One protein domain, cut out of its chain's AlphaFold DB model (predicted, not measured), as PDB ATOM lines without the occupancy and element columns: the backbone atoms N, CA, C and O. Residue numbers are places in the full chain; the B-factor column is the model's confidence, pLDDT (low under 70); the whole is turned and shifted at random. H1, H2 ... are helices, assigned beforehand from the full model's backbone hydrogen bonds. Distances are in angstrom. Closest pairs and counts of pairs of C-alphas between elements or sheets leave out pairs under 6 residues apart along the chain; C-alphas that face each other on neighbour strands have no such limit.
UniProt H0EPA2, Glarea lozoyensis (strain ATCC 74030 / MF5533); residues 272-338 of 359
ATOM      1  N   THR A 272     -46.762  16.229 -48.923       71.19
ATOM      2  CA  THR A 272     -47.063  14.932 -48.297       71.19
ATOM      3  C   THR A 272     -47.856  15.085 -47.003       71.19
ATOM      4  O   THR A 272     -48.322  14.089 -46.459       71.19
ATOM      5  N   LEU A 273     -48.002  16.315 -46.501       73.56
ATOM      6  CA  LEU A 273     -48.782  16.617 -45.307       73.56
ATOM      7  C   LEU A 273     -50.257  16.871 -45.664       73.56
ATOM      8  O   LEU A 273     -50.539  17.411 -46.742       73.56
ATOM      9  N   PRO A 274     -51.199  16.565 -44.753       77.88
ATOM     10  CA  PRO A 274     -52.599  16.945 -44.910       77.88
ATOM     11  C   PRO A 274     -52.759  18.454 -45.155       77.88
ATOM     12  O   PRO A 274     -51.931  19.268 -44.734       77.88
ATOM     13  N   LYS A 275     -53.836  18.844 -45.852       81.69
ATOM     14  CA  LYS A 275     -54.147  20.265 -46.104       81.69
ATOM     15  C   LYS A 275     -54.486  21.015 -44.811       81.69
ATOM     16  O   LYS A 275     -54.102  22.170 -44.684       81.69
ATOM     17  N   GLN A 276     -55.174  20.343 -43.892       84.19
ATOM     18  CA  GLN A 276     -55.464  20.775 -42.526       84.19
ATOM     19  C   GLN A 276     -55.460  19.546 -41.609       84.19
ATOM     20  O   GLN A 276     -55.749  18.443 -42.082       84.19
ATOM     21  N   PHE A 277     -55.115  19.726 -40.335       83.19
ATOM     22  CA  PHE A 277     -55.116  18.674 -39.310       83.19
ATOM     23  C   PHE A 277     -55.328  19.273 -37.912       83.19
ATOM     24  O   PHE A 277     -54.992  20.434 -37.704       83.19
ATOM     25  N   SER A 278     -55.834  18.489 -36.955       87.44
ATOM     26  CA  SER A 278     -55.908  18.865 -35.530       87.44
ATOM     27  C   SER A 278     -54.835  18.166 -34.687       87.44
ATOM     28  O   SER A 278     -54.238  17.171 -35.116       87.44
ATOM     29  N   LEU A 279     -54.593  18.646 -33.461       85.94
ATOM     30  CA  LEU A 279     -53.668  17.978 -32.536       85.94
ATOM     31  C   LEU A 279     -54.154  16.577 -32.148       85.94
ATOM     32  O   LEU A 279     -53.335  15.667 -32.041       85.94
ATOM     33  N   ALA A 280     -55.466  16.380 -32.001       84.25
ATOM     34  CA  ALA A 280     -56.047  15.069 -31.718       84.25
ATOM     35  C   ALA A 280     -55.789  14.067 -32.857       84.25
ATOM     36  O   ALA A 280     -55.379  12.940 -32.599       84.25
ATOM     37  N   GLN A 281     -55.926  14.497 -34.117       84.44
ATOM     38  CA  GLN A 281     -55.604  13.660 -35.279       84.44
ATOM     39  C   GLN A 281     -54.116  13.303 -35.335       84.44
ATOM     40  O   GLN A 281     -53.768  12.161 -35.627       84.44
ATOM     41  N   LEU A 282     -53.231  14.261 -35.032       84.00
ATOM     42  CA  LEU A 282     -51.792  13.997 -34.950       84.00
ATOM     43  C   LEU A 282     -51.452  13.025 -33.820       84.00
ATOM     44  O   LEU A 282     -50.647  12.121 -34.030       84.00
ATOM     45  N   ARG A 283     -52.061  13.190 -32.637       85.00
ATOM     46  CA  ARG A 283     -51.916  12.254 -31.517       85.00
ATOM     47  C   ARG A 283     -52.340  10.864 -31.952       85.00
ATOM     48  O   ARG A 283     -51.562   9.929 -31.792       85.00
ATOM     49  N   ASP A 284     -53.540  10.721 -32.499       82.69
ATOM     50  CA  ASP A 284     -54.066   9.418 -32.883       82.69
ATOM     51  C   ASP A 284     -53.144   8.770 -33.924       82.69
ATOM     52  O   ASP A 284     -52.697   7.653 -33.706       82.69
ATOM     53  N   GLU A 285     -52.713   9.471 -34.970       80.44
ATOM     54  CA  GLU A 285     -51.807   8.904 -35.983       80.44
ATOM     55  C   GLU A 285     -50.444   8.471 -35.399       80.44
ATOM     56  O   GLU A 285     -49.920   7.392 -35.694       80.44
ATOM     57  N   VAL A 286     -49.869   9.293 -34.518       78.06
ATOM     58  CA  VAL A 286     -48.544   9.056 -33.927       78.06
ATOM     59  C   VAL A 286     -48.578   7.963 -32.849       78.06
ATOM     60  O   VAL A 286     -47.603   7.218 -32.701       78.06
ATOM     61  N   THR A 287     -49.696   7.831 -32.128       73.31
ATOM     62  CA  THR A 287     -49.865   6.914 -30.987       73.31
ATOM     63  C   THR A 287     -50.655   5.634 -31.297       73.31
ATOM     64  O   THR A 287     -50.519   4.669 -30.548       73.31
ATOM     65  N   SER A 288     -51.413   5.557 -32.402       65.19
ATOM     66  CA  SER A 288     -52.291   4.410 -32.739       65.19
ATOM     67  C   SER A 288     -51.556   3.158 -33.221       65.19
ATOM     68  O   SER A 288     -52.187   2.187 -33.635       65.19
ATOM     69  N   SER A 289     -50.225   3.138 -33.205       54.31
ATOM     70  CA  SER A 289     -49.487   1.968 -33.670       54.31
ATOM     71  C   SER A 289     -49.128   1.008 -32.537       54.31
ATOM     72  O   SER A 289     -48.564   1.411 -31.523       54.31
ATOM     73  N   ASP A 290     -49.421  -0.272 -32.765       51.56
ATOM     74  CA  ASP A 290     -49.189  -1.413 -31.878       51.56
ATOM     75  C   ASP A 290     -47.852  -1.396 -31.115       51.56
ATOM     76  O   ASP A 290     -46.801  -1.028 -31.643       51.56
ATOM     77  N   ARG A 291     -47.899  -1.900 -29.871       48.31
ATOM     78  CA  ARG A 291     -46.830  -1.968 -28.844       48.31
ATOM     79  C   ARG A 291     -45.575  -2.783 -29.221       48.31
ATOM     80  O   ARG A 291     -44.844  -3.212 -28.333       48.31
ATOM     81  N   ASN A 292     -45.314  -3.023 -30.502       53.53
ATOM     82  CA  ASN A 292     -44.241  -3.892 -30.977       53.53
ATOM     83  C   ASN A 292     -43.418  -3.241 -32.106       53.53
ATOM     84  O   ASN A 292     -43.170  -3.855 -33.143       53.53
ATOM     85  N   LYS A 293     -43.029  -1.969 -31.931       57.66
ATOM     86  CA  LYS A 293     -42.351  -1.185 -32.972       57.66
ATOM     87  C   LYS A 293     -40.831  -1.317 -32.977       57.66
ATOM     88  O   LYS A 293     -40.162  -1.377 -31.949       57.66
ATOM     89  N   ASN A 294     -40.307  -1.320 -34.198       59.91
ATOM     90  CA  ASN A 294     -38.895  -1.204 -34.535       59.91
ATOM     91  C   ASN A 294     -38.506   0.292 -34.511       59.91
ATOM     92  O   ASN A 294     -39.327   1.132 -34.879       59.91
ATOM     93  N   LYS A 295     -37.258   0.648 -34.162       61.16
ATOM     94  CA  LYS A 295     -36.786   2.059 -34.062       61.16
ATOM     95  C   LYS A 295     -37.072   2.922 -35.306       61.16
ATOM     96  O   LYS A 295     -37.152   4.144 -35.224       61.16
ATOM     97  N   THR A 296     -37.207   2.288 -36.469       58.88
ATOM     98  CA  THR A 296     -37.529   2.936 -37.746       58.88
ATOM     99  C   THR A 296     -38.906   3.606 -37.741       58.88
ATOM    100  O   THR A 296     -39.045   4.694 -38.295       58.88
ATOM    101  N   ASP A 297     -39.904   3.004 -37.093       68.75
ATOM    102  CA  ASP A 297     -41.282   3.505 -37.120       68.75
ATOM    103  C   ASP A 297     -41.486   4.670 -36.139       68.75
ATOM    104  O   ASP A 297     -42.303   5.558 -36.372       68.75
ATOM    105  N   GLU A 298     -40.722   4.694 -35.044       74.12
ATOM    106  CA  GLU A 298     -40.684   5.820 -34.102       74.12
ATOM    107  C   GLU A 298     -40.056   7.053 -34.754       74.12
ATOM    108  O   GLU A 298     -40.595   8.154 -34.650       74.12
ATOM    109  N   PHE A 299     -38.962   6.865 -35.499       73.81
ATOM    110  CA  PHE A 299     -38.328   7.944 -36.254       73.81
ATOM    111  C   PHE A 299     -39.261   8.524 -37.327       73.81
ATOM    112  O   PHE A 299     -39.340   9.742 -37.477       73.81
ATOM    113  N   GLN A 300     -40.001   7.678 -38.052       76.12
ATOM    114  CA  GLN A 300     -40.994   8.138 -39.030       76.12
ATOM    115  C   GLN A 300     -42.108   8.957 -38.371       76.12
ATOM    116  O   GLN A 300     -42.443  10.034 -38.861       76.12
ATOM    117  N   ASN A 301     -42.627   8.500 -37.231       83.50
ATOM    118  CA  ASN A 301     -43.657   9.223 -36.487       83.50
ATOM    119  C   ASN A 301     -43.140  10.563 -35.932       83.50
ATOM    120  O   ASN A 301     -43.845  11.568 -36.008       83.50
ATOM    121  N   LEU A 302     -41.893  10.611 -35.446       82.81
ATOM    122  CA  LEU A 302     -41.237  11.854 -35.023       82.81
ATOM    123  C   LEU A 302     -41.063  12.829 -36.192       82.81
ATOM    124  O   LEU A 302     -41.276  14.029 -36.031       82.81
ATOM    125  N   LEU A 303     -40.714  12.320 -37.374       80.31
ATOM    126  CA  LEU A 303     -40.554  13.126 -38.579       80.31
ATOM    127  C   LEU A 303     -41.894  13.718 -39.047       80.31
ATOM    128  O   LEU A 303     -41.953  14.905 -39.375       80.31
ATOM    129  N   ILE A 304     -42.971  12.925 -39.033       82.69
ATOM    130  CA  ILE A 304     -44.337  13.390 -39.329       82.69
ATOM    131  C   ILE A 304     -44.743  14.477 -38.334       82.69
ATOM    132  O   ILE A 304     -45.146  15.564 -38.749       82.69
ATOM    133  N   LEU A 305     -44.567  14.220 -37.034       85.44
ATOM    134  CA  LEU A 305     -44.902  15.167 -35.976       85.44
ATOM    135  C   LEU A 305     -44.136  16.489 -36.135       85.44
ATOM    136  O   LEU A 305     -44.756  17.551 -36.156       85.44
ATOM    137  N   ASN A 306     -42.813  16.438 -36.321       83.56
ATOM    138  CA  ASN A 306     -41.982  17.630 -36.517       83.56
ATOM    139  C   ASN A 306     -42.413  18.432 -37.754       83.56
ATOM    140  O   ASN A 306     -42.537  19.657 -37.707       83.56
ATOM    141  N   SER A 307     -42.706  17.739 -38.855       81.31
ATOM    142  CA  SER A 307     -43.115  18.367 -40.114       81.31
ATOM    143  C   SER A 307     -44.471  19.061 -39.991       81.31
ATOM    144  O   SER A 307     -44.620  20.204 -40.425       81.31
ATOM    145  N   CYS A 308     -45.448  18.419 -39.347       82.75
ATOM    146  CA  CYS A 308     -46.756  19.014 -39.076       82.75
ATOM    147  C   CYS A 308     -46.647  20.221 -38.131       82.75
ATOM    148  O   CYS A 308     -47.197  21.279 -38.420       82.75
ATOM    149  N   LEU A 309     -45.877  20.118 -37.043       83.38
ATOM    150  CA  LEU A 309     -45.708  21.216 -36.078       83.38
ATOM    151  C   LEU A 309     -44.903  22.406 -36.623       83.38
ATOM    152  O   LEU A 309     -45.020  23.517 -36.092       83.38
ATOM    153  N   THR A 310     -44.107  22.189 -37.671       81.94
ATOM    154  CA  THR A 310     -43.390  23.249 -38.395       81.94
ATOM    155  C   THR A 310     -44.318  24.007 -39.357       81.94
ATOM    156  O   THR A 310     -44.169  25.215 -39.505       81.94
ATOM    157  N   ASN A 311     -45.334  23.344 -39.930       81.00
ATOM    158  CA  ASN A 311     -46.342  23.934 -40.831       81.00
ATOM    159  C   ASN A 311     -47.617  24.341 -40.056       81.00
ATOM    160  O   ASN A 311     -48.711  23.810 -40.270       81.00
ATOM    161  N   ARG A 312     -47.467  25.260 -39.091       80.31
ATOM    162  CA  ARG A 312     -48.526  25.642 -38.126       80.31
ATOM    163  C   ARG A 312     -49.753  26.285 -38.764       80.31
ATOM    164  O   ARG A 312     -50.821  26.258 -38.170       80.31
ATOM    165  N   GLU A 313     -49.611  26.860 -39.948       82.38
ATOM    166  CA  GLU A 313     -50.694  27.455 -40.731       82.38
ATOM    167  C   GLU A 313     -51.749  26.437 -41.187       82.38
ATOM    168  O   GLU A 313     -52.853  26.823 -41.563       82.38
ATOM    169  N   ARG A 314     -51.422  25.139 -41.140       82.94
ATOM    170  CA  ARG A 314     -52.341  24.033 -41.444       82.94
ATOM    171  C   ARG A 314     -52.970  23.399 -40.201       82.94
ATOM    172  O   ARG A 314     -53.813  22.517 -40.343       82.94
ATOM    173  N   LEU A 315     -52.545  23.812 -39.007       84.25
ATOM    174  CA  LEU A 315     -53.031  23.271 -37.744       84.25
ATOM    175  C   LEU A 315     -54.328  23.977 -37.338       84.25
ATOM    176  O   LEU A 315     -54.327  25.181 -37.081       84.25
ATOM    177  N   ASP A 316     -55.407  23.209 -37.244       83.06
ATOM    178  CA  ASP A 316     -56.669  23.641 -36.654       83.06
ATOM    179  C   ASP A 316     -56.558  23.633 -35.120       83.06
ATOM    180  O   ASP A 316     -56.054  22.665 -34.546       83.06
ATOM    181  N   ARG A 317     -56.972  24.732 -34.478       73.00
ATOM    182  CA  ARG A 317     -56.831  24.983 -33.028       73.00
ATOM    183  C   ARG A 317     -58.167  25.145 -32.293       73.00
ATOM    184  O   ARG A 317     -58.172  25.549 -31.133       73.00
ATOM    185  N   ASP A 318     -59.289  24.890 -32.965       65.19
ATOM    186  CA  ASP A 318     -60.632  25.088 -32.399       65.19
ATOM    187  C   ASP A 318     -61.204  23.822 -31.724       65.19
ATOM    188  O   ASP A 318     -62.409  23.732 -31.473       65.19
ATOM    189  N   SER A 319     -60.367  22.826 -31.397       62.56
ATOM    190  CA  SER A 319     -60.824  21.573 -30.780       62.56
ATOM    191  C   SER A 319     -60.773  21.630 -29.243       62.56
ATOM    192  O   SER A 319     -59.803  22.103 -28.651       62.56
ATOM    193  N   SER A 320     -61.815  21.123 -28.567       64.12
ATOM    194  CA  SER A 320     -61.880  21.063 -27.092       64.12
ATOM    195  C   SER A 320     -60.787  20.196 -26.466       64.12
ATOM    196  O   SER A 320     -60.473  20.362 -25.287       64.12
ATOM    197  N   ASP A 321     -60.195  19.304 -27.261       65.94
ATOM    198  CA  ASP A 321     -59.311  18.232 -26.805       65.94
ATOM    199  C   ASP A 321     -57.834  18.537 -27.125       65.94
ATOM    200  O   ASP A 321     -56.944  17.725 -26.867       65.94
ATOM    201  N   ASP A 322     -57.544  19.728 -27.661       77.69
ATOM    202  CA  ASP A 322     -56.204  20.130 -28.100       77.69
ATOM    203  C   ASP A 322     -55.177  20.138 -26.962       77.69
ATOM    204  O   ASP A 322     -54.022  19.765 -27.168       77.69
ATOM    205  N   ASN A 323     -55.588  20.521 -25.749       80.25
ATOM    206  CA  ASN A 323     -54.696  20.531 -24.586       80.25
ATOM    207  C   ASN A 323     -54.301  19.117 -24.150       80.25
ATOM    208  O   ASN A 323     -53.140  18.878 -23.824       80.25
ATOM    209  N   GLU A 324     -55.249  18.179 -24.152       83.00
ATOM    210  CA  GLU A 324     -54.985  16.780 -23.807       83.00
ATOM    211  C   GLU A 324     -54.109  16.127 -24.881       83.00
ATOM    212  O   GLU A 324     -53.065  15.554 -24.570       83.00
ATOM    213  N   ALA A 325     -54.443  16.341 -26.157       83.62
ATOM    214  CA  ALA A 325     -53.643  15.859 -27.276       83.62
ATOM    215  C   ALA A 325     -52.214  16.428 -27.283       83.62
ATOM    216  O   ALA A 325     -51.262  15.705 -27.589       83.62
ATOM    217  N   ALA A 326     -52.034  17.699 -26.910       82.44
ATOM    218  CA  ALA A 326     -50.713  18.305 -26.765       82.44
ATOM    219  C   ALA A 326     -49.888  17.638 -25.653       82.44
ATOM    220  O   ALA A 326     -48.705  17.356 -25.856       82.44
ATOM    221  N   ILE A 327     -50.499  17.372 -24.493       84.06
ATOM    222  CA  ILE A 327     -49.838  16.691 -23.372       84.06
ATOM    223  C   ILE A 327     -49.432  15.272 -23.783       84.06
ATOM    224  O   ILE A 327     -48.284  14.882 -23.570       84.06
ATOM    225  N   ASP A 328     -50.324  14.531 -24.436       83.19
ATOM    226  CA  ASP A 328     -50.047  13.170 -24.899       83.19
ATOM    227  C   ASP A 328     -48.904  13.129 -25.916       83.19
ATOM    228  O   ASP A 328     -47.993  12.305 -25.802       83.19
ATOM    229  N   LEU A 329     -48.900  14.053 -26.881       85.62
ATOM    230  CA  LEU A 329     -47.819  14.189 -27.856       85.62
ATOM    231  C   LEU A 329     -46.487  14.546 -27.185       85.62
ATOM    232  O   LEU A 329     -45.454  13.997 -27.569       85.62
ATOM    233  N   LEU A 330     -46.480  15.409 -26.164       83.50
ATOM    234  CA  LEU A 330     -45.273  15.739 -25.392       83.50
ATOM    235  C   LEU A 330     -44.740  14.524 -24.615       83.50
ATOM    236  O   LEU A 330     -43.537  14.243 -24.637       83.50
ATOM    237  N   VAL A 331     -45.623  13.771 -23.959       82.94
ATOM    238  CA  VAL A 331     -45.260  12.541 -23.234       82.94
ATOM    239  C   VAL A 331     -44.748  11.472 -24.198       82.94
ATOM    240  O   VAL A 331     -43.753  10.805 -23.918       82.94
ATOM    241  N   TRP A 332     -45.385  11.316 -25.356       84.69
ATOM    242  CA  TRP A 332     -44.935  10.376 -26.375       84.69
ATOM    243  C   TRP A 332     -43.562  10.767 -26.935       84.69
ATOM    244  O   TRP A 332     -42.650   9.944 -26.964       84.69
ATOM    245  N   THR A 333     -43.384  12.038 -27.297       83.44
ATOM    246  CA  THR A 333     -42.134  12.553 -27.878       83.44
ATOM    247  C   THR A 333     -40.972  12.438 -26.891       83.44
ATOM    248  O   THR A 333     -39.884  12.011 -27.264       83.44
ATOM    249  N   SER A 334     -41.199  12.750 -25.611       80.69
ATOM    250  CA  SER A 334     -40.172  12.594 -24.571       80.69
ATOM    251  C   SER A 334     -39.746  11.134 -24.384       80.69
ATOM    252  O   SER A 334     -38.552  10.862 -24.297       80.69
ATOM    253  N   ARG A 335     -40.689  10.183 -24.408       77.56
ATOM    254  CA  ARG A 335     -40.381   8.742 -24.360       77.56
ATOM    255  C   ARG A 335     -39.642   8.250 -25.602       77.56
ATOM    256  O   ARG A 335     -38.747   7.427 -25.472       77.56
ATOM    257  N   ALA A 336     -39.996   8.754 -26.782       75.56
ATOM    258  CA  ALA A 336     -39.348   8.375 -28.036       75.56
ATOM    259  C   ALA A 336     -37.901   8.900 -28.145       75.56
ATOM    260  O   ALA A 336     -37.074   8.301 -28.828       75.56
ATOM    261  N   ILE A 337     -37.579  10.015 -27.476       73.75
ATOM    262  CA  ILE A 337     -36.253  10.654 -27.526       73.75
ATOM    263  C   ILE A 337     -35.330  10.179 -26.386       73.75
ATOM    264  O   ILE A 337     -34.108  10.203 -26.543       73.75
ATOM    265  N   LEU A 338     -35.876   9.721 -25.252       66.69
ATOM    266  CA  LEU A 338     -35.100   9.289 -24.082       66.69
ATOM    267  C   LEU A 338     -34.955   7.754 -24.022       66.69
ATOM    268  O   LEU A 338     -35.961   7.065 -23.869       66.69
TER     269      LEU A 338
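Overview. This is residues 272 to 338 of the 359 residues of a protein of Glarea lozoyensis (strain ATCC 74030 / MF5533) (UniProt H0EPA2). Short H1 and longer H2 form a helical hairpin, and H3 packs on H1, the three centres making a triangle. The 67 printed residues hold three named helices, H1, H2, H3 in chain order, and no named strand: all helix. The whole is compact, radius of gyration of the C-alphas 11.7 A, spanning 33 by 25 by 19 A.

Arrangement. H1, residues 279 to 287, touches residues 301 to 305 alone of H2, residues 295 to 310; closest C-alphas Val 286 and Asn 301, 5.5 A; shallow tilt of 12 degrees, opposite ways. H1 touches H3, residues 322 to 337; closest C-alphas Ala 280 and Ala 325, 5.1 A; shallow tilt of 31 degrees, the same way. H2 and H3 are close but not clearly touching; closest C-alphas Glu 298 and Ala 336, 6.7 A; steep tilt of 42 degrees, opposite ways. In H1, H2 and H3 every O i to N i+4 pair is within hydrogen-bond range.

Along the chain. H1 begins at C-alpha 279 (-53.668, 17.978, -32.536) and measures 11.8 A, H2 22.6 A. H3, 22.1 A, ends at C-alpha 337 (-36.253, 10.654, -27.526).

Size, cuts and confidence. The printed part has no cut. The H2 to H3 link is long; its residues 315 to 316 pair, parallel, with 277 to 278. pLDDT is under 70 at residues 288 to 297, 318 to 321 and 338.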